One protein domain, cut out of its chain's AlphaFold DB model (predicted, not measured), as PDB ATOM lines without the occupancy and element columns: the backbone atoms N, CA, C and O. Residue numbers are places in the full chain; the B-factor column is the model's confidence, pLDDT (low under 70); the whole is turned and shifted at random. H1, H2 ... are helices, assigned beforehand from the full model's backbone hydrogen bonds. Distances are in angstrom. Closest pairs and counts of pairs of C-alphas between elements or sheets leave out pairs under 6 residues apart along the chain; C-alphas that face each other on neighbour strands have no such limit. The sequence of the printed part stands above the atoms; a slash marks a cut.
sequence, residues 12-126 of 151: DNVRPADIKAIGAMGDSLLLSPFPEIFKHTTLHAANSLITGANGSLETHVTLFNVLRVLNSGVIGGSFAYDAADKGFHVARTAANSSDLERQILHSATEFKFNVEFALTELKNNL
ATOM      1  N   ASP A  12      46.861 -48.147 -29.048       91.75
ATOM      2  CA  ASP A  12      48.029 -49.024 -29.214       91.75
ATOM      3  C   ASP A  12      49.185 -48.365 -29.986       91.75
ATOM      4  O   ASP A  12      50.340 -48.746 -29.834       91.75
ATOM      5  N   ASN A  13      48.882 -47.339 -30.782       93.56
ATOM      6  CA  ASN A  13      49.866 -46.573 -31.543       93.56
ATOM      7  C   ASN A  13      50.356 -45.313 -30.808       93.56
ATOM      8  O   ASN A  13      51.186 -44.574 -31.339       93.56
ATOM      9  N   VAL A  14      49.823 -45.016 -29.617       94.25
ATOM     10  CA  VAL A  14      50.210 -43.831 -28.842       94.25
ATOM     11  C   VAL A  14      51.561 -44.059 -28.184       94.25
ATOM     12  O   VAL A  14      51.749 -44.995 -27.412       94.25
ATOM     13  N   ARG A  15      52.506 -43.156 -28.448       94.94
ATOM     14  CA  ARG A  15      53.789 -43.121 -27.746       94.94
ATOM     15  C   ARG A  15      53.698 -42.200 -26.528       94.94
ATOM     16  O   ARG A  15      52.967 -41.213 -26.575       94.94
ATOM     17  N   PRO A  16      54.514 -42.412 -25.482       94.56
ATOM     18  CA  PRO A  16      54.591 -41.503 -24.333       94.56
ATOM     19  C   PRO A  16      54.800 -40.027 -24.708       94.56
ATOM     20  O   PRO A  16      54.196 -39.138 -24.119       94.56
ATOM     21  N   ALA A  17      55.599 -39.757 -25.744       95.31
ATOM     22  CA  ALA A  17      55.832 -38.404 -26.257       95.31
ATOM     23  C   ALA A  17      54.637 -37.772 -26.994       95.31
ATOM     24  O   ALA A  17      54.648 -36.570 -27.244       95.31
ATOM     25  N   ASP A  18      53.602 -38.548 -27.326       95.31
ATOM     26  CA  ASP A  18      52.347 -38.017 -27.870       95.31
ATOM     27  C   ASP A  18      51.408 -37.508 -26.762       95.31
ATOM     28  O   ASP A  18      50.457 -36.772 -27.042       95.31
ATOM     29  N   ILE A  19      51.658 -37.898 -25.506       94.69
ATOM     30  CA  ILE A  19      50.850 -37.527 -24.343       94.69
ATOM     31  C   ILE A  19      51.269 -36.136 -23.880       94.69
ATOM     32  O   ILE A  19      52.362 -35.942 -23.361       94.69
ATOM     33  N   LYS A  20      50.386 -35.153 -24.060       94.12
ATOM     34  CA  LYS A  20      50.673 -33.747 -23.729       94.12
ATOM     35  C   LYS A  20      50.391 -33.405 -22.272       94.12
ATOM     36  O   LYS A  20      51.064 -32.561 -21.697       94.12
ATOM     37  N   ALA A  21      49.381 -34.039 -21.697       93.94
ATOM     38  CA  ALA A  21      48.911 -33.756 -20.356       93.94
ATOM     39  C   ALA A  21      48.460 -35.046 -19.677       93.94
ATOM     40  O   ALA A  21      47.983 -35.969 -20.340       93.94
ATOM     41  N   ILE A  22      48.581 -35.066 -18.356       93.88
ATOM     42  CA  ILE A  22      48.010 -36.084 -17.481       93.88
ATOM     43  C   ILE A  22      47.215 -35.390 -16.379       93.88
ATOM     44  O   ILE A  22      47.579 -34.306 -15.934       93.88
ATOM     45  N   GLY A  23      46.119 -36.007 -15.958       90.69
ATOM     46  CA  GLY A  23      45.298 -35.532 -14.853       90.69
ATOM     47  C   GLY A  23      44.740 -36.708 -14.069       90.69
ATOM     48  O   GLY A  23      44.775 -37.850 -14.534       90.69
ATOM     49  N   ALA A  24      44.232 -36.419 -12.877       87.56
ATOM     50  CA  ALA A  24      43.620 -37.409 -12.002       87.56
ATOM     51  C   ALA A  24      42.348 -36.841 -11.373       87.56
ATOM     52  O   ALA A  24      42.320 -35.693 -10.932       87.56
ATOM     53  N   MET A  25      41.305 -37.663 -11.315       85.12
ATOM     54  CA  MET A  25      40.019 -37.361 -10.694       85.12
ATOM     55  C   MET A  25      39.601 -38.563  -9.852       85.12
ATOM     56  O   MET A  25      39.720 -39.697 -10.307       85.12
ATOM     57  N   GLY A  26      39.108 -38.311  -8.641       80.12
ATOM     58  CA  GLY A  26      38.629 -39.351  -7.738       80.12
ATOM     59  C   GLY A  26      38.653 -38.892  -6.288       80.12
ATOM     60  O   GLY A  26      38.362 -37.729  -6.000       80.12
ATOM     61  N   ASP A  27      39.003 -39.802  -5.389       76.81
ATOM     62  CA  ASP A  27      38.857 -39.625  -3.949       76.81
ATOM     63  C   ASP A  27      40.198 -39.456  -3.209       76.81
ATOM     64  O   ASP A  27      41.248 -39.190  -3.803       76.81
ATOM     65  N   SER A  28      40.174 -39.606  -1.885       76.38
ATOM     66  CA  SER A  28      41.370 -39.539  -1.040       76.38
ATOM     67  C   SER A  28      42.451 -40.566  -1.384       76.38
ATOM     68  O   SER A  28      43.617 -40.304  -1.098       76.38
ATOM     69  N   LEU A  29      42.107 -41.695  -2.015       76.62
ATOM     70  CA  LEU A  29      43.078 -42.707  -2.447       76.62
ATOM     71  C   LEU A  29      43.950 -42.217  -3.602       76.62
ATOM     72  O   LEU A  29      45.070 -42.691  -3.767       76.62
ATOM     73  N   LEU A  30      43.444 -41.281  -4.410       78.12
ATOM     74  CA  LEU A  30      44.229 -40.670  -5.479       78.12
ATOM     75  C   LEU A  30      45.022 -39.455  -5.010       78.12
ATOM     76  O   LEU A  30      46.028 -39.140  -5.644       78.12
ATOM     77  N   LEU A  31      44.624 -38.817  -3.902       75.75
ATOM     78  CA  LEU A  31      45.304 -37.640  -3.360       75.75
ATOM     79  C   LEU A  31      46.706 -37.937  -2.812       75.75
ATOM     80  O   LEU A  31      47.582 -37.106  -3.010       75.75
ATOM     81  N   SER A  32      46.926 -39.087  -2.167       69.31
ATOM     82  CA  SER A  32      48.230 -39.495  -1.605       69.31
ATOM     83  C   SER A  32      48.402 -41.020  -1.673       69.31
ATOM     84  O   SER A  32      47.409 -41.735  -1.789       69.31
ATOM     85  N   PRO A  33      49.627 -41.561  -1.572       66.50
ATOM     86  CA  PRO A  33      49.857 -42.995  -1.553       66.50
ATOM     87  C   PRO A  33      49.447 -43.604  -0.199       66.50
ATOM     88  O   PRO A  33      49.591 -43.001   0.866       66.50
ATOM     89  N   PHE A  34      48.949 -44.841  -0.228       55.22
ATOM     90  CA  PHE A  34      48.715 -45.677   0.957       55.22
ATOM     91  C   PHE A  34      50.102 -46.050   1.527       55.22
ATOM     92  O   PHE A  34      50.837 -46.737   0.816       55.22
ATOM     93  N   PRO A  35      50.546 -45.559   2.709       54.12
ATOM     94  CA  PRO A  35      49.807 -45.443   3.973       54.12
ATOM     95  C   PRO A  35      49.677 -44.014   4.536       54.12
ATOM     96  O   PRO A  35      49.209 -43.848   5.664       54.12
ATOM     97  N   GLU A  36      50.099 -42.981   3.798       56.38
ATOM     98  CA  GLU A  36      50.052 -41.590   4.280       56.38
ATOM     99  C   GLU A  36      48.627 -41.137   4.595       56.38
ATOM    100  O   GLU A  36      48.426 -40.355   5.517       56.38
ATOM    101  N   ILE A  37      47.635 -41.705   3.905       53.12
ATOM    102  CA  ILE A  37      46.209 -41.427   4.117       53.12
ATOM    103  C   ILE A  37      45.762 -41.718   5.562       53.12
ATOM    104  O   ILE A  37      44.869 -41.043   6.063       53.12
ATOM    105  N   PHE A  38      46.387 -42.682   6.251       55.03
ATOM    106  CA  PHE A  38      46.074 -43.003   7.656       55.03
ATOM    107  C   PHE A  38      46.989 -42.301   8.659       55.03
ATOM    108  O   PHE A  38      46.722 -42.342   9.857       55.03
ATOM    109  N   LYS A  39      48.091 -41.706   8.192       52.31
ATOM    110  CA  LYS A  39      49.139 -41.126   9.046       52.31
ATOM    111  C   LYS A  39      49.138 -39.600   9.044       52.31
ATOM    112  O   LYS A  39      49.554 -39.004  10.034       52.31
ATOM    113  N   HIS A  40      48.681 -38.969   7.966       53.34
ATOM    114  CA  HIS A  40      48.730 -37.524   7.783       53.34
ATOM    115  C   HIS A  40      47.327 -36.933   7.649       53.34
ATOM    116  O   HIS A  40      46.499 -37.393   6.869       53.34
ATOM    117  N   THR A  41      47.074 -35.862   8.400       53.97
ATOM    118  CA  THR A  41      45.856 -35.044   8.308       53.97
ATOM    119  C   THR A  41      45.801 -34.204   7.030       53.97
ATOM    120  O   THR A  41      44.724 -33.750   6.644       53.97
ATOM    121  N   THR A  42      46.934 -34.012   6.349       60.06
ATOM    122  CA  THR A  42      47.034 -33.307   5.069       60.06
ATOM    123  C   THR A  42      47.417 -34.272   3.950       60.06
ATOM    124  O   THR A  42      48.513 -34.822   3.931       60.06
ATOM    125  N   LEU A  43      46.495 -34.475   3.007       67.75
ATOM    126  CA  LEU A  43      46.746 -35.222   1.774       67.75
ATOM    127  C   LEU A  43      47.358 -34.279   0.734       67.75
ATOM    128  O   LEU A  43      46.797 -33.212   0.469       67.75
ATOM    129  N   HIS A  44      48.477 -34.674   0.129       72.56
ATOM    130  CA  HIS A  44      49.228 -33.821  -0.789       72.56
ATOM    131  C   HIS A  44      49.231 -34.399  -2.204       72.56
ATOM    132  O   HIS A  44      49.862 -35.421  -2.459       72.56
ATOM    133  N   ALA A  45      48.602 -33.687  -3.147       76.06
ATOM    134  CA  ALA A  45      48.512 -34.083  -4.558       76.06
ATOM    135  C   ALA A  45      49.879 -34.385  -5.197       76.06
ATOM    136  O   ALA A  45      49.965 -35.197  -6.119       76.06
ATOM    137  N   ALA A  46      50.947 -33.769  -4.683       81.56
ATOM    138  CA  ALA A  46      52.317 -33.987  -5.120       81.56
ATOM    139  C   ALA A  46      52.886 -35.383  -4.822       81.56
ATOM    140  O   ALA A  46      53.831 -35.793  -5.494       81.56
ATOM    141  N   ASN A  47      52.273 -36.132  -3.901       80.81
ATOM    142  CA  ASN A  47      52.602 -37.533  -3.625       80.81
ATOM    143  C   ASN A  47      51.685 -38.517  -4.376       80.81
ATOM    144  O   ASN A  47      51.848 -39.730  -4.253       80.81
ATOM    145  N   SER A  48      50.715 -38.029  -5.157       85.44
ATOM    146  CA  SER A  48      49.796 -38.885  -5.909       85.44
ATOM    147  C   SER A  48      50.540 -39.879  -6.798       85.44
ATOM    148  O   SER A  48      51.429 -39.498  -7.561       85.44
ATOM    149  N   LEU A  49      50.099 -41.139  -6.796       86.00
ATOM    150  CA  LEU A  49      50.617 -42.167  -7.703       86.00
ATOM    151  C   LEU A  49      50.519 -41.741  -9.181       86.00
ATOM    152  O   LEU A  49      51.345 -42.145 -10.001       86.00
ATOM    153  N   ILE A  50      49.513 -40.932  -9.528       90.38
ATOM    154  CA  ILE A  50      49.221 -40.554 -10.913       90.38
ATOM    155  C   ILE A  50      49.923 -39.249 -11.291       90.38
ATOM    156  O   ILE A  50      50.762 -39.249 -12.191       90.38
ATOM    157  N   THR A  51      49.599 -38.140 -10.620       90.31
ATOM    158  CA  THR A  51      50.090 -36.799 -10.993       90.31
ATOM    159  C   THR A  51      51.214 -36.283 -10.101       90.31
ATOM    160  O   THR A  51      51.681 -35.169 -10.322       90.31
ATOM    161  N   GLY A  52      51.654 -37.041  -9.095       90.38
ATOM    162  CA  GLY A  52      52.677 -36.578  -8.167       90.38
ATOM    163  C   GLY A  52      53.986 -36.270  -8.890       90.38
ATOM    164  O   GLY A  52      54.518 -37.120  -9.604       90.38
ATOM    165  N   ALA A  53      54.482 -35.044  -8.752       90.25
ATOM    166  CA  ALA A  53      55.667 -34.550  -9.454       90.25
ATOM    167  C   ALA A  53      56.750 -34.025  -8.504       90.25
ATOM    168  O   ALA A  53      57.769 -33.499  -8.964       90.25
ATOM    169  N   ASN A  54      56.538 -34.172  -7.196       87.75
ATOM    170  CA  ASN A  54      57.531 -33.827  -6.199       87.75
ATOM    171  C   ASN A  54      58.677 -34.848  -6.233       87.75
ATOM    172  O   ASN A  54      58.485 -36.039  -6.003       87.75
ATOM    173  N   GLY A  55      59.870 -34.371  -6.579       86.81
ATOM    174  CA  GLY A  55      61.044 -35.210  -6.803       86.81
ATOM    175  C   GLY A  55      61.144 -35.811  -8.210       86.81
ATOM    176  O   GLY A  55      60.357 -35.529  -9.119       86.81
ATOM    177  N   SER A  56      62.187 -36.613  -8.408       90.56
ATOM    178  CA  SER A  56      62.507 -37.309  -9.660       90.56
ATOM    179  C   SER A  56      61.981 -38.750  -9.673       90.56
ATOM    180  O   SER A  56      61.542 -39.251  -8.637       90.56
ATOM    181  N   LEU A  57      62.050 -39.433 -10.825       92.19
ATOM    182  CA  LEU A  57      61.619 -40.835 -10.961       92.19
ATOM    183  C   LEU A  57      62.357 -41.768  -9.985       92.19
ATOM    184  O   LEU A  57      61.771 -42.716  -9.481       92.19
ATOM    185  N   GLU A  58      63.619 -41.469  -9.694       92.44
ATOM    186  CA  GLU A  58      64.483 -42.236  -8.793       92.44
ATOM    187  C   GLU A  58      64.043 -42.127  -7.328       92.44
ATOM    188  O   GLU A  58      64.290 -43.030  -6.536       92.44
ATOM    189  N   THR A  59      63.392 -41.018  -6.971       88.00
ATOM    190  CA  THR A  59      62.949 -40.738  -5.595       88.00
ATOM    191  C   THR A  59      61.467 -41.029  -5.384       88.00
ATOM    192  O   THR A  59      61.075 -41.470  -4.310       88.00
ATOM    193  N   HIS A  60      60.647 -40.790  -6.409       86.06
ATOM    194  CA  HIS A  60      59.196 -40.882  -6.361       86.06
ATOM    195  C   HIS A  60      58.695 -41.482  -7.674       86.06
ATOM    196  O   HIS A  60      58.585 -40.806  -8.702       86.06
ATOM    197  N   VAL A  61      58.388 -42.777  -7.643       90.38
ATOM    198  CA  VAL A  61      57.873 -43.489  -8.814       90.38
ATOM    199  C   VAL A  61      56.381 -43.193  -8.965       90.38
ATOM    200  O   VAL A  61      55.534 -43.839  -8.353       90.38
ATOM    201  N   THR A  62      56.068 -42.209  -9.801       91.62
ATOM    202  CA  THR A  62      54.701 -41.834 -10.185       91.62
ATOM    203  C   THR A  62      54.529 -41.952 -11.693       91.62
ATOM    204  O   THR A  62      55.504 -41.914 -12.453       91.62
ATOM    205  N   LEU A  63      53.282 -42.052 -12.159       94.06
ATOM    206  CA  LEU A  63      53.008 -42.082 -13.594       94.06
ATOM    207  C   LEU A  63      53.483 -40.789 -14.281       94.06
ATOM    208  O   LEU A  63      54.077 -40.858 -15.357       94.06
ATOM    209  N   PHE A  64      53.307 -39.626 -13.643       94.81
ATOM    210  CA  PHE A  64      53.854 -38.362 -14.138       94.81
ATOM    211  C   PHE A  64      55.378 -38.409 -14.289       94.81
ATOM    212  O   PHE A  64      55.888 -38.034 -15.341       94.81
ATOM    213  N   ASN A  65      56.117 -38.907 -13.293       94.62
ATOM    214  CA  ASN A  65      57.579 -38.944 -13.350       94.62
ATOM    215  C   ASN A  65      58.103 -39.908 -14.423       94.62
ATOM    216  O   ASN A  65      59.063 -39.571 -15.117       94.62
ATOM    217  N   VAL A  66      57.435 -41.048 -14.631       95.88
ATOM    218  CA  VAL A  66      57.726 -41.955 -15.755       95.88
ATOM    219  C   VAL A  66      57.497 -41.244 -17.091       95.88
ATOM    220  O   VAL A  66      58.369 -41.254 -17.964       95.88
ATOM    221  N   LEU A  67      56.347 -40.581 -17.254       95.75
ATOM    222  CA  LEU A  67      56.036 -39.843 -18.478       95.75
ATOM    223  C   LEU A  67      57.006 -38.687 -18.708       95.75
ATOM    224  O   LEU A  67      57.429 -38.500 -19.842       95.75
ATOM    225  N   ARG A  68      57.413 -37.962 -17.664       95.25
ATOM    226  CA  ARG A  68      58.345 -36.830 -17.748       95.25
ATOM    227  C   ARG A  68      59.726 -37.246 -18.249       95.25
ATOM    228  O   ARG A  68      60.323 -36.519 -19.038       95.25
ATOM    229  N   VAL A  69      60.225 -38.417 -17.842       96.06
ATOM    230  CA  VAL A  69      61.497 -38.966 -18.355       96.06
ATOM    231  C   VAL A  69      61.390 -39.294 -19.848       96.06
ATOM    232  O   VAL A  69      62.304 -39.023 -20.629       96.06
ATOM    233  N   LEU A  70      60.257 -39.849 -20.277       96.00
ATOM    234  CA  LEU A  70      60.036 -40.223 -21.676       96.00
ATOM    235  C   LEU A  70      59.660 -39.014 -22.552       96.00
ATOM    236  O   LEU A  70      59.976 -38.990 -23.748       96.00
ATOM    237  N   ASN A  71      59.032 -38.006 -21.951       96.19
ATOM    238  CA  ASN A  71      58.491 -36.797 -22.547       96.19
ATOM    239  C   ASN A  71      58.596 -35.610 -21.573       96.19
ATOM    240  O   ASN A  71      57.692 -35.356 -20.778       96.19
ATOM    241  N   SER A  72      59.665 -34.823 -21.690       93.31
ATOM    242  CA  SER A  72      59.907 -33.666 -20.820       93.31
ATOM    243  C   SER A  72      58.885 -32.532 -20.976       93.31
ATOM    244  O   SER A  72      58.877 -31.617 -20.161       93.31
ATOM    245  N   GLY A  73      58.045 -32.564 -22.017       93.00
ATOM    246  CA  GLY A  73      57.003 -31.565 -22.270       93.00
ATOM    247  C   GLY A  73      55.630 -31.907 -21.686       93.00
ATOM    248  O   GLY A  73      54.679 -31.173 -21.950       93.00
ATOM    249  N   VAL A  74      55.489 -33.018 -20.954       94.94
ATOM    250  CA  VAL A  74      54.213 -33.392 -20.326       94.94
ATOM    251  C   VAL A  74      53.863 -32.437 -19.179       94.94
ATOM    252  O   VAL A  74      54.710 -32.111 -18.348       94.94
ATOM    253  N   ILE A  75      52.604 -32.002 -19.120       93.69
ATOM    254  CA  ILE A  75      52.086 -31.110 -18.069       93.69
ATOM    255  C   ILE A  75      51.001 -31.785 -17.216       93.69
ATOM    256  O   ILE A  75      50.514 -32.866 -17.550       93.69
ATOM    257  N   GLY A  76      50.600 -31.121 -16.129       88.44
ATOM    258  CA  GLY A  76      49.525 -31.573 -15.234       88.44
ATOM    259  C   GLY A  76      50.001 -32.267 -13.956       88.44
ATOM    260  O   GLY A  76      49.170 -32.672 -13.146       88.44
ATOM    261  N   GLY A  77      51.320 -32.363 -13.764       89.44
ATOM    262  CA  GLY A  77      51.922 -32.800 -12.508       89.44
ATOM    263  C   GLY A  77      51.701 -31.798 -11.373       89.44
ATOM    264  O   GLY A  77      51.571 -30.601 -11.620       89.44
ATOM    265  N   SER A  78      51.654 -32.307 -10.146       88.81
ATOM    266  CA  SER A  78      51.523 -31.538  -8.904       88.81
ATOM    267  C   SER A  78      52.900 -31.495  -8.226       88.81
ATOM    268  O   SER A  78      53.404 -32.550  -7.831       88.81
ATOM    269  N   PHE A  79      53.561 -30.335  -8.152       85.31
ATOM    270  CA  PHE A  79      54.971 -30.250  -7.738       85.31
ATOM    271  C   PHE A  79      55.148 -29.879  -6.268       85.31
ATOM    272  O   PHE A  79      56.103 -30.346  -5.646       85.31
ATOM    273  N   ALA A  80      54.254 -29.068  -5.708       77.88
ATOM    274  CA  ALA A  80      54.335 -28.633  -4.323       77.88
ATOM    275  C   ALA A  80      53.346 -29.364  -3.408       77.88
ATOM    276  O   ALA A  80      52.249 -29.767  -3.791       77.88
ATOM    277  N   TYR A  81      53.739 -29.488  -2.142       70.75
ATOM    278  CA  TYR A  81      52.875 -29.984  -1.073       70.75
ATOM    279  C   TYR A  81      51.755 -29.002  -0.706       70.75
ATOM    280  O   TYR A  81      50.853 -29.350   0.052       70.75
ATOM    281  N   ASP A  82      51.788 -27.763  -1.190       66.44
ATOM    282  CA  ASP A  82      50.713 -26.830  -0.888       66.44
ATOM    283  C   ASP A  82      49.402 -27.220  -1.596       66.44
ATOM    284  O   ASP A  82      49.355 -27.961  -2.577       66.44
ATOM    285  N   ALA A  83      48.285 -26.743  -1.052       61.03
ATOM    286  CA  ALA A  83      46.973 -27.018  -1.625       61.03
ATOM    287  C   ALA A  83      46.715 -26.242  -2.934       61.03
ATOM    288  O   ALA A  83      45.650 -26.422  -3.525       61.03
ATOM    289  N   ALA A  84      47.625 -25.362  -3.359       62.53
ATOM    290  CA  ALA A  84      47.456 -24.518  -4.535       62.53
ATOM    291  C   ALA A  84      48.013 -25.196  -5.796       62.53
ATOM    292  O   ALA A  84      47.384 -25.130  -6.853       62.53
ATOM    293  N   ASP A  85      49.134 -25.906  -5.685       68.12
ATOM    294  CA  ASP A  85      49.776 -26.601  -6.795       68.12
ATOM    295  C   ASP A  85      49.253 -28.030  -6.968       68.12
ATOM    296  O   ASP A  85      49.883 -29.037  -6.634       68.12
ATOM    297  N   LYS A  86      48.047 -28.123  -7.526       67.12
ATOM    298  CA  LYS A  86      47.418 -29.409  -7.848       67.12
ATOM    299  C   LYS A  86      47.645 -29.852  -9.289       67.12
ATOM    300  O   LYS A  86      47.272 -30.973  -9.625       67.12
ATOM    301  N   GLY A  87      48.248 -29.038 -10.152       82.50
ATOM    302  CA  GLY A  87      48.293 -29.332 -11.588       82.50
ATOM    303  C   GLY A  87      46.889 -29.640 -12.132       82.50
ATOM    304  O   GLY A  87      45.961 -28.857 -11.943       82.50
ATOM    305  N   PHE A  88      46.709 -30.807 -12.760       84.50
ATOM    306  CA  PHE A  88      45.396 -31.294 -13.223       84.50
ATOM    307  C   PHE A  88      44.790 -32.368 -12.305       84.50
ATOM    308  O   PHE A  88      44.038 -33.240 -12.747       84.50
ATOM    309  N   HIS A  89      45.125 -32.319 -11.018       81.12
ATOM    310  CA  HIS A  89      44.600 -33.215 -10.001       81.12
ATOM    311  C   HIS A  89      43.353 -32.612  -9.338       81.12
ATOM    312  O   HIS A  89      43.424 -31.655  -8.568       81.12
ATOM    313  N   VAL A  90      42.193 -33.194  -9.626       82.81
ATOM    314  CA  VAL A  90      40.876 -32.722  -9.167       82.81
ATOM    315  C   VAL A  90      40.210 -33.676  -8.170       82.81
ATOM    316  O   VAL A  90      39.006 -33.590  -7.935       82.81
ATOM    317  N   ALA A  91      40.976 -34.592  -7.570       78.12
ATOM    318  CA  ALA A  91      40.462 -35.498  -6.553       78.12
ATOM    319  C   ALA A  91      40.099 -34.755  -5.257       78.12
ATOM    320  O   ALA A  91      40.666 -33.706  -4.929       78.12
ATOM    321  N   ARG A  92      39.128 -35.289  -4.514       74.50
ATOM    322  CA  ARG A  92      38.625 -34.683  -3.275       74.50
ATOM    323  C   ARG A  92      38.390 -35.751  -2.215       74.50
ATOM    324  O   ARG A  92      37.930 -36.844  -2.516       74.50
ATOM    325  N   THR A  93      38.668 -35.424  -0.958       71.44
ATOM    326  CA  THR A  93      38.382 -36.323   0.167       71.44
ATOM    327  C   THR A  93      36.908 -36.717   0.183       71.44
ATOM    328  O   THR A  93      36.049 -35.854   0.006       71.44
ATOM    329  N   ALA A  94      36.642 -38.008   0.403       71.25
ATOM    330  CA  ALA A  94      35.305 -38.607   0.409       71.25
ATOM    331  C   ALA A  94      34.509 -38.459  -0.901       71.25
ATOM    332  O   ALA A  94      33.313 -38.752  -0.909       71.25
ATOM    333  N   ALA A  95      35.157 -38.047  -2.001       68.44
ATOM    334  CA  ALA A  95      34.507 -38.062  -3.298       68.44
ATOM    335  C   ALA A  95      34.104 -39.490  -3.656       68.44
ATOM    336  O   ALA A  95      34.864 -40.433  -3.474       68.44
ATOM    337  N   ASN A  96      32.917 -39.651  -4.200       71.31
ATOM    338  CA  ASN A  96      32.494 -40.895  -4.812       71.31
ATOM    339  C   ASN A  96      31.830 -40.589  -6.157       71.31
ATOM    340  O   ASN A  96      31.818 -39.441  -6.608       71.31
ATOM    341  N   SER A  97      31.278 -41.599  -6.828       63.38
ATOM    342  CA  SER A  97      30.624 -41.374  -8.118       63.38
ATOM    343  C   SER A  97      29.503 -40.335  -8.029       63.38
ATOM    344  O   SER A  97      29.257 -39.653  -9.012       63.38
ATOM    345  N   SER A  98      28.832 -40.162  -6.884       59.38
ATOM    346  CA  SER A  98      27.811 -39.119  -6.683       59.38
ATOM    347  C   SER A  98      28.374 -37.696  -6.654       59.38
ATOM    348  O   SER A  98      27.652 -36.747  -6.942       59.38
ATOM    349  N   ASP A  99      29.652 -37.513  -6.308       63.84
ATOM    350  CA  ASP A  99      30.309 -36.197  -6.314       63.84
ATOM    351  C   ASP A  99      30.662 -35.714  -7.722       63.84
ATOM    352  O   ASP A  99      31.028 -34.551  -7.895       63.84
ATOM    353  N   LEU A 100      30.502 -36.586  -8.723       62.12
ATOM    354  CA  LEU A 100      30.559 -36.208 -10.130       62.12
ATOM    355  C   LEU A 100      29.336 -35.360 -10.544       62.12
ATOM    356  O   LEU A 100      29.436 -34.674 -11.555       62.12
ATOM    357  N   GLU A 101      28.244 -35.321  -9.751       53.00
ATOM    358  CA  GLU A 101      27.042 -34.512 -10.070       53.00
ATOM    359  C   GLU A 101      26.219 -33.914  -8.884       53.00
ATOM    360  O   GLU A 101      25.365 -33.072  -9.125       53.00
ATOM    361  N   ARG A 102      26.510 -34.213  -7.601       52.25
ATOM    362  CA  ARG A 102      25.788 -33.760  -6.368       52.25
ATOM    363  C   ARG A 102      24.310 -34.238  -6.227       52.25
ATOM    364  O   ARG A 102      23.391 -33.568  -6.681       52.25
ATOM    365  N   GLN A 103      24.133 -35.242  -5.339       36.78
ATOM    366  CA  GLN A 103      22.901 -35.828  -4.713       36.78
ATOM    367  C   GLN A 103      22.131 -36.864  -5.594       36.78
ATOM    368  O   GLN A 103      22.105 -36.669  -6.796       36.78
ATOM    369  N   ILE A 104      21.506 -37.988  -5.164       34.19
ATOM    370  CA  ILE A 104      20.842 -38.479  -3.922       34.19
ATOM    371  C   ILE A 104      20.845 -40.043  -3.900       34.19
ATOM    372  O   ILE A 104      20.357 -40.631  -4.841       34.19
ATOM    373  N   LEU A 105      21.228 -40.690  -2.784       39.78
ATOM    374  CA  LEU A 105      20.900 -42.076  -2.333       39.78
ATOM    375  C   LEU A 105      21.185 -43.322  -3.240       39.78
ATOM    376  O   LEU A 105      20.468 -43.654  -4.174       39.78
ATOM    377  N   HIS A 106      22.144 -44.126  -2.757       45.97
ATOM    378  CA  HIS A 106      22.848 -45.263  -3.368       45.97
ATOM    379  C   HIS A 106      22.050 -46.377  -4.085       45.97
ATOM    380  O   HIS A 106      21.304 -47.138  -3.467       45.97
ATOM    381  N   SER A 107      22.408 -46.619  -5.356       46.31
ATOM    382  CA  SER A 107      22.221 -47.896  -6.072       46.31
ATOM    383  C   SER A 107      23.314 -48.119  -7.137       46.31
ATOM    384  O   SER A 107      23.876 -47.161  -7.667       46.31
ATOM    385  N   ALA A 108      23.614 -49.372  -7.510       52.72
ATOM    386  CA  ALA A 108      24.580 -49.706  -8.576       52.72
ATOM    387  C   ALA A 108      24.230 -49.059  -9.936       52.72
ATOM    388  O   ALA A 108      25.111 -48.800 -10.760       52.72
ATOM    389  N   THR A 109      22.948 -48.756 -10.152       58.06
ATOM    390  CA  THR A 109      22.441 -48.037 -11.326       58.06
ATOM    391  C   THR A 109      22.972 -46.602 -11.407       58.06
ATOM    392  O   THR A 109      23.281 -46.134 -12.500       58.06
ATOM    393  N   GLU A 110      23.155 -45.925 -10.270       63.62
ATOM    394  CA  GLU A 110      23.694 -44.559 -10.227       63.62
ATOM    395  C   GLU A 110      25.194 -44.520 -10.500       63.62
ATOM    396  O   GLU A 110      25.669 -43.627 -11.190       63.62
ATOM    397  N   PHE A 111      25.952 -45.511 -10.020       65.25
ATOM    398  CA  PHE A 111      27.381 -45.597 -10.333       65.25
ATOM    399  C   PHE A 111      27.603 -45.659 -11.847       65.25
ATOM    400  O   PHE A 111      28.416 -44.911 -12.390       65.25
ATOM    401  N   LYS A 112      26.838 -46.517 -12.534       75.44
ATOM    402  CA  LYS A 112      26.877 -46.611 -13.994       75.44
ATOM    403  C   LYS A 112      26.514 -45.273 -14.643       75.44
ATOM    404  O   LYS A 112      27.268 -44.809 -15.493       75.44
ATOM    405  N   PHE A 113      25.407 -44.659 -14.223       75.88
ATOM    406  CA  PHE A 113      24.949 -43.375 -14.759       75.88
ATOM    407  C   PHE A 113      26.009 -42.273 -14.605       75.88
ATOM    408  O   PHE A 113      26.381 -41.639 -15.586       75.88
ATOM    409  N   ASN A 114      26.579 -42.108 -13.411       72.19
ATOM    410  CA  ASN A 114      27.552 -41.051 -13.127       72.19
ATOM    411  C   ASN A 114      28.861 -41.244 -13.905       72.19
ATOM    412  O   ASN A 114      29.483 -40.276 -14.342       72.19
ATOM    413  N   VAL A 115      29.288 -42.497 -14.103       79.31
ATOM    414  CA  VAL A 115      30.452 -42.806 -14.945       79.31
ATOM    415  C   VAL A 115      30.153 -42.489 -16.411       79.31
ATOM    416  O   VAL A 115      30.975 -41.858 -17.071       79.31
ATOM    417  N   GLU A 116      28.985 -42.878 -16.928       83.50
ATOM    418  CA  GLU A 116      28.568 -42.552 -18.300       83.50
ATOM    419  C   GLU A 116      28.463 -41.036 -18.524       83.50
ATOM    420  O   GLU A 116      28.928 -40.531 -19.552       83.50
ATOM    421  N   PHE A 117      27.932 -40.303 -17.544       80.06
ATOM    422  CA  PHE A 117      27.871 -38.845 -17.550       80.06
ATOM    423  C   PHE A 117      29.271 -38.223 -17.599       80.06
ATOM    424  O   PHE A 117      29.583 -37.467 -18.518       80.06
ATOM    425  N   ALA A 118      30.167 -38.614 -16.686       79.62
ATOM    426  CA  ALA A 118      31.535 -38.101 -16.658       79.62
ATOM    427  C   ALA A 118      32.299 -38.403 -17.958       79.62
ATOM    428  O   ALA A 118      33.003 -37.540 -18.487       79.62
ATOM    429  N   LEU A 119      32.139 -39.603 -18.524       87.50
ATOM    430  CA  LEU A 119      32.734 -39.952 -19.817       87.50
ATOM    431  C   LEU A 119      32.171 -39.101 -20.959       87.50
ATOM    432  O   LEU A 119      32.915 -38.738 -21.871       87.50
ATOM    433  N   THR A 120      30.882 -38.771 -20.909       89.75
ATOM    434  CA  THR A 120      30.228 -37.897 -21.888       89.75
ATOM    435  C   THR A 120      30.774 -36.477 -21.798       89.75
ATOM    436  O   THR A 120      31.181 -35.918 -22.816       89.75
ATOM    437  N   GLU A 121      30.894 -35.926 -20.591       86.19
ATOM    438  CA  GLU A 121      31.493 -34.610 -20.368       86.19
ATOM    439  C   GLU A 121      32.949 -34.555 -20.837       86.19
ATOM    440  O   GLU A 121      33.338 -33.637 -21.563       86.19
ATOM    441  N   LEU A 122      33.756 -35.571 -20.518       87.88
ATOM    442  CA  LEU A 122      35.131 -35.653 -21.010       87.88
ATOM    443  C   LEU A 122      35.176 -35.744 -22.536       87.88
ATOM    444  O   LEU A 122      35.996 -35.076 -23.160       87.88
ATOM    445  N   LYS A 123      34.289 -36.526 -23.157       90.88
ATOM    446  CA  LYS A 123      34.205 -36.650 -24.619       90.88
ATOM    447  C   LYS A 123      33.811 -35.332 -25.292       90.88
ATOM    448  O   LYS A 123      34.323 -35.035 -26.369       90.88
ATOM    449  N   ASN A 124      32.928 -34.552 -24.676       92.31
ATOM    450  CA  ASN A 124      32.461 -33.275 -25.218       92.31
ATOM    451  C   ASN A 124      33.512 -32.167 -25.074       92.31
ATOM    452  O   ASN A 124      33.658 -31.331 -25.966       92.31
ATOM    453  N   ASN A 125      34.268 -32.176 -23.974       90.81
ATOM    454  CA  ASN A 125      35.217 -31.110 -23.647       90.81
ATOM    455  C   ASN A 125      36.660 -31.415 -24.082       90.81
ATOM    456  O   ASN A 125      37.468 -30.496 -24.242       90.81
ATOM    457  N   LEU A 126      37.011 -32.684 -24.317       89.50
ATOM    458  CA  LEU A 126      38.351 -33.095 -24.731       89.50
ATOM    459  C   LEU A 126      38.344 -33.629 -26.163       89.50
ATOM    460  O   LEU A 126      37.743 -34.650 -26.475       89.50
TER     461      LEU A 126
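Overview. This is residues 12 to 126 of the 151 residues of an uncharacterized protein of Necator americanus (UniProt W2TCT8). With little regular structure, a body of loops holds the small helices H1 and H3; at the end away from H3 the long helix H5 packs on short H4, and residues 119 to 126 stick out. The printed part has 115 residues with five named helices, H1 to H5 in order, and no named strand; the class is all helix, with under half of the residues in named elements. It is compact, radius of gyration of the C-alphas 15.5 A, spanning 44 by 40 by 23 A.

Arrangement. H1, residues 28 to 31, is close to but not clearly touching H2, residues 36 to 39; their closest C-alphas, of Ser 28 and Ile 37, are 7.3 A apart. H3, residues 63 to 70, touches no helix. H4, residues 97 to 100, touches H5, residues 108 to 125, at residues 110 to 118 alone; the closest C-alphas, of Ser 97 and Phe 111, are 5.8 A apart. Every O i to N i+4 pair is within hydrogen-bond range in H3 and H5; the others are too short for one.

Along the chain. H1 begins at C-alpha 28 (41.370, -39.539, -1.040). H3 is 10.9 A long and H5 26.2 A, ending at C-alpha 125 (35.217, -31.110, -23.647).

Size, cuts and confidence. The printed part has no cut. The links H2 to H3 and H3 to H4 are long. Residues 32 to 43, 82 to 86, 95 and 97 to 111 have pLDDT under 70.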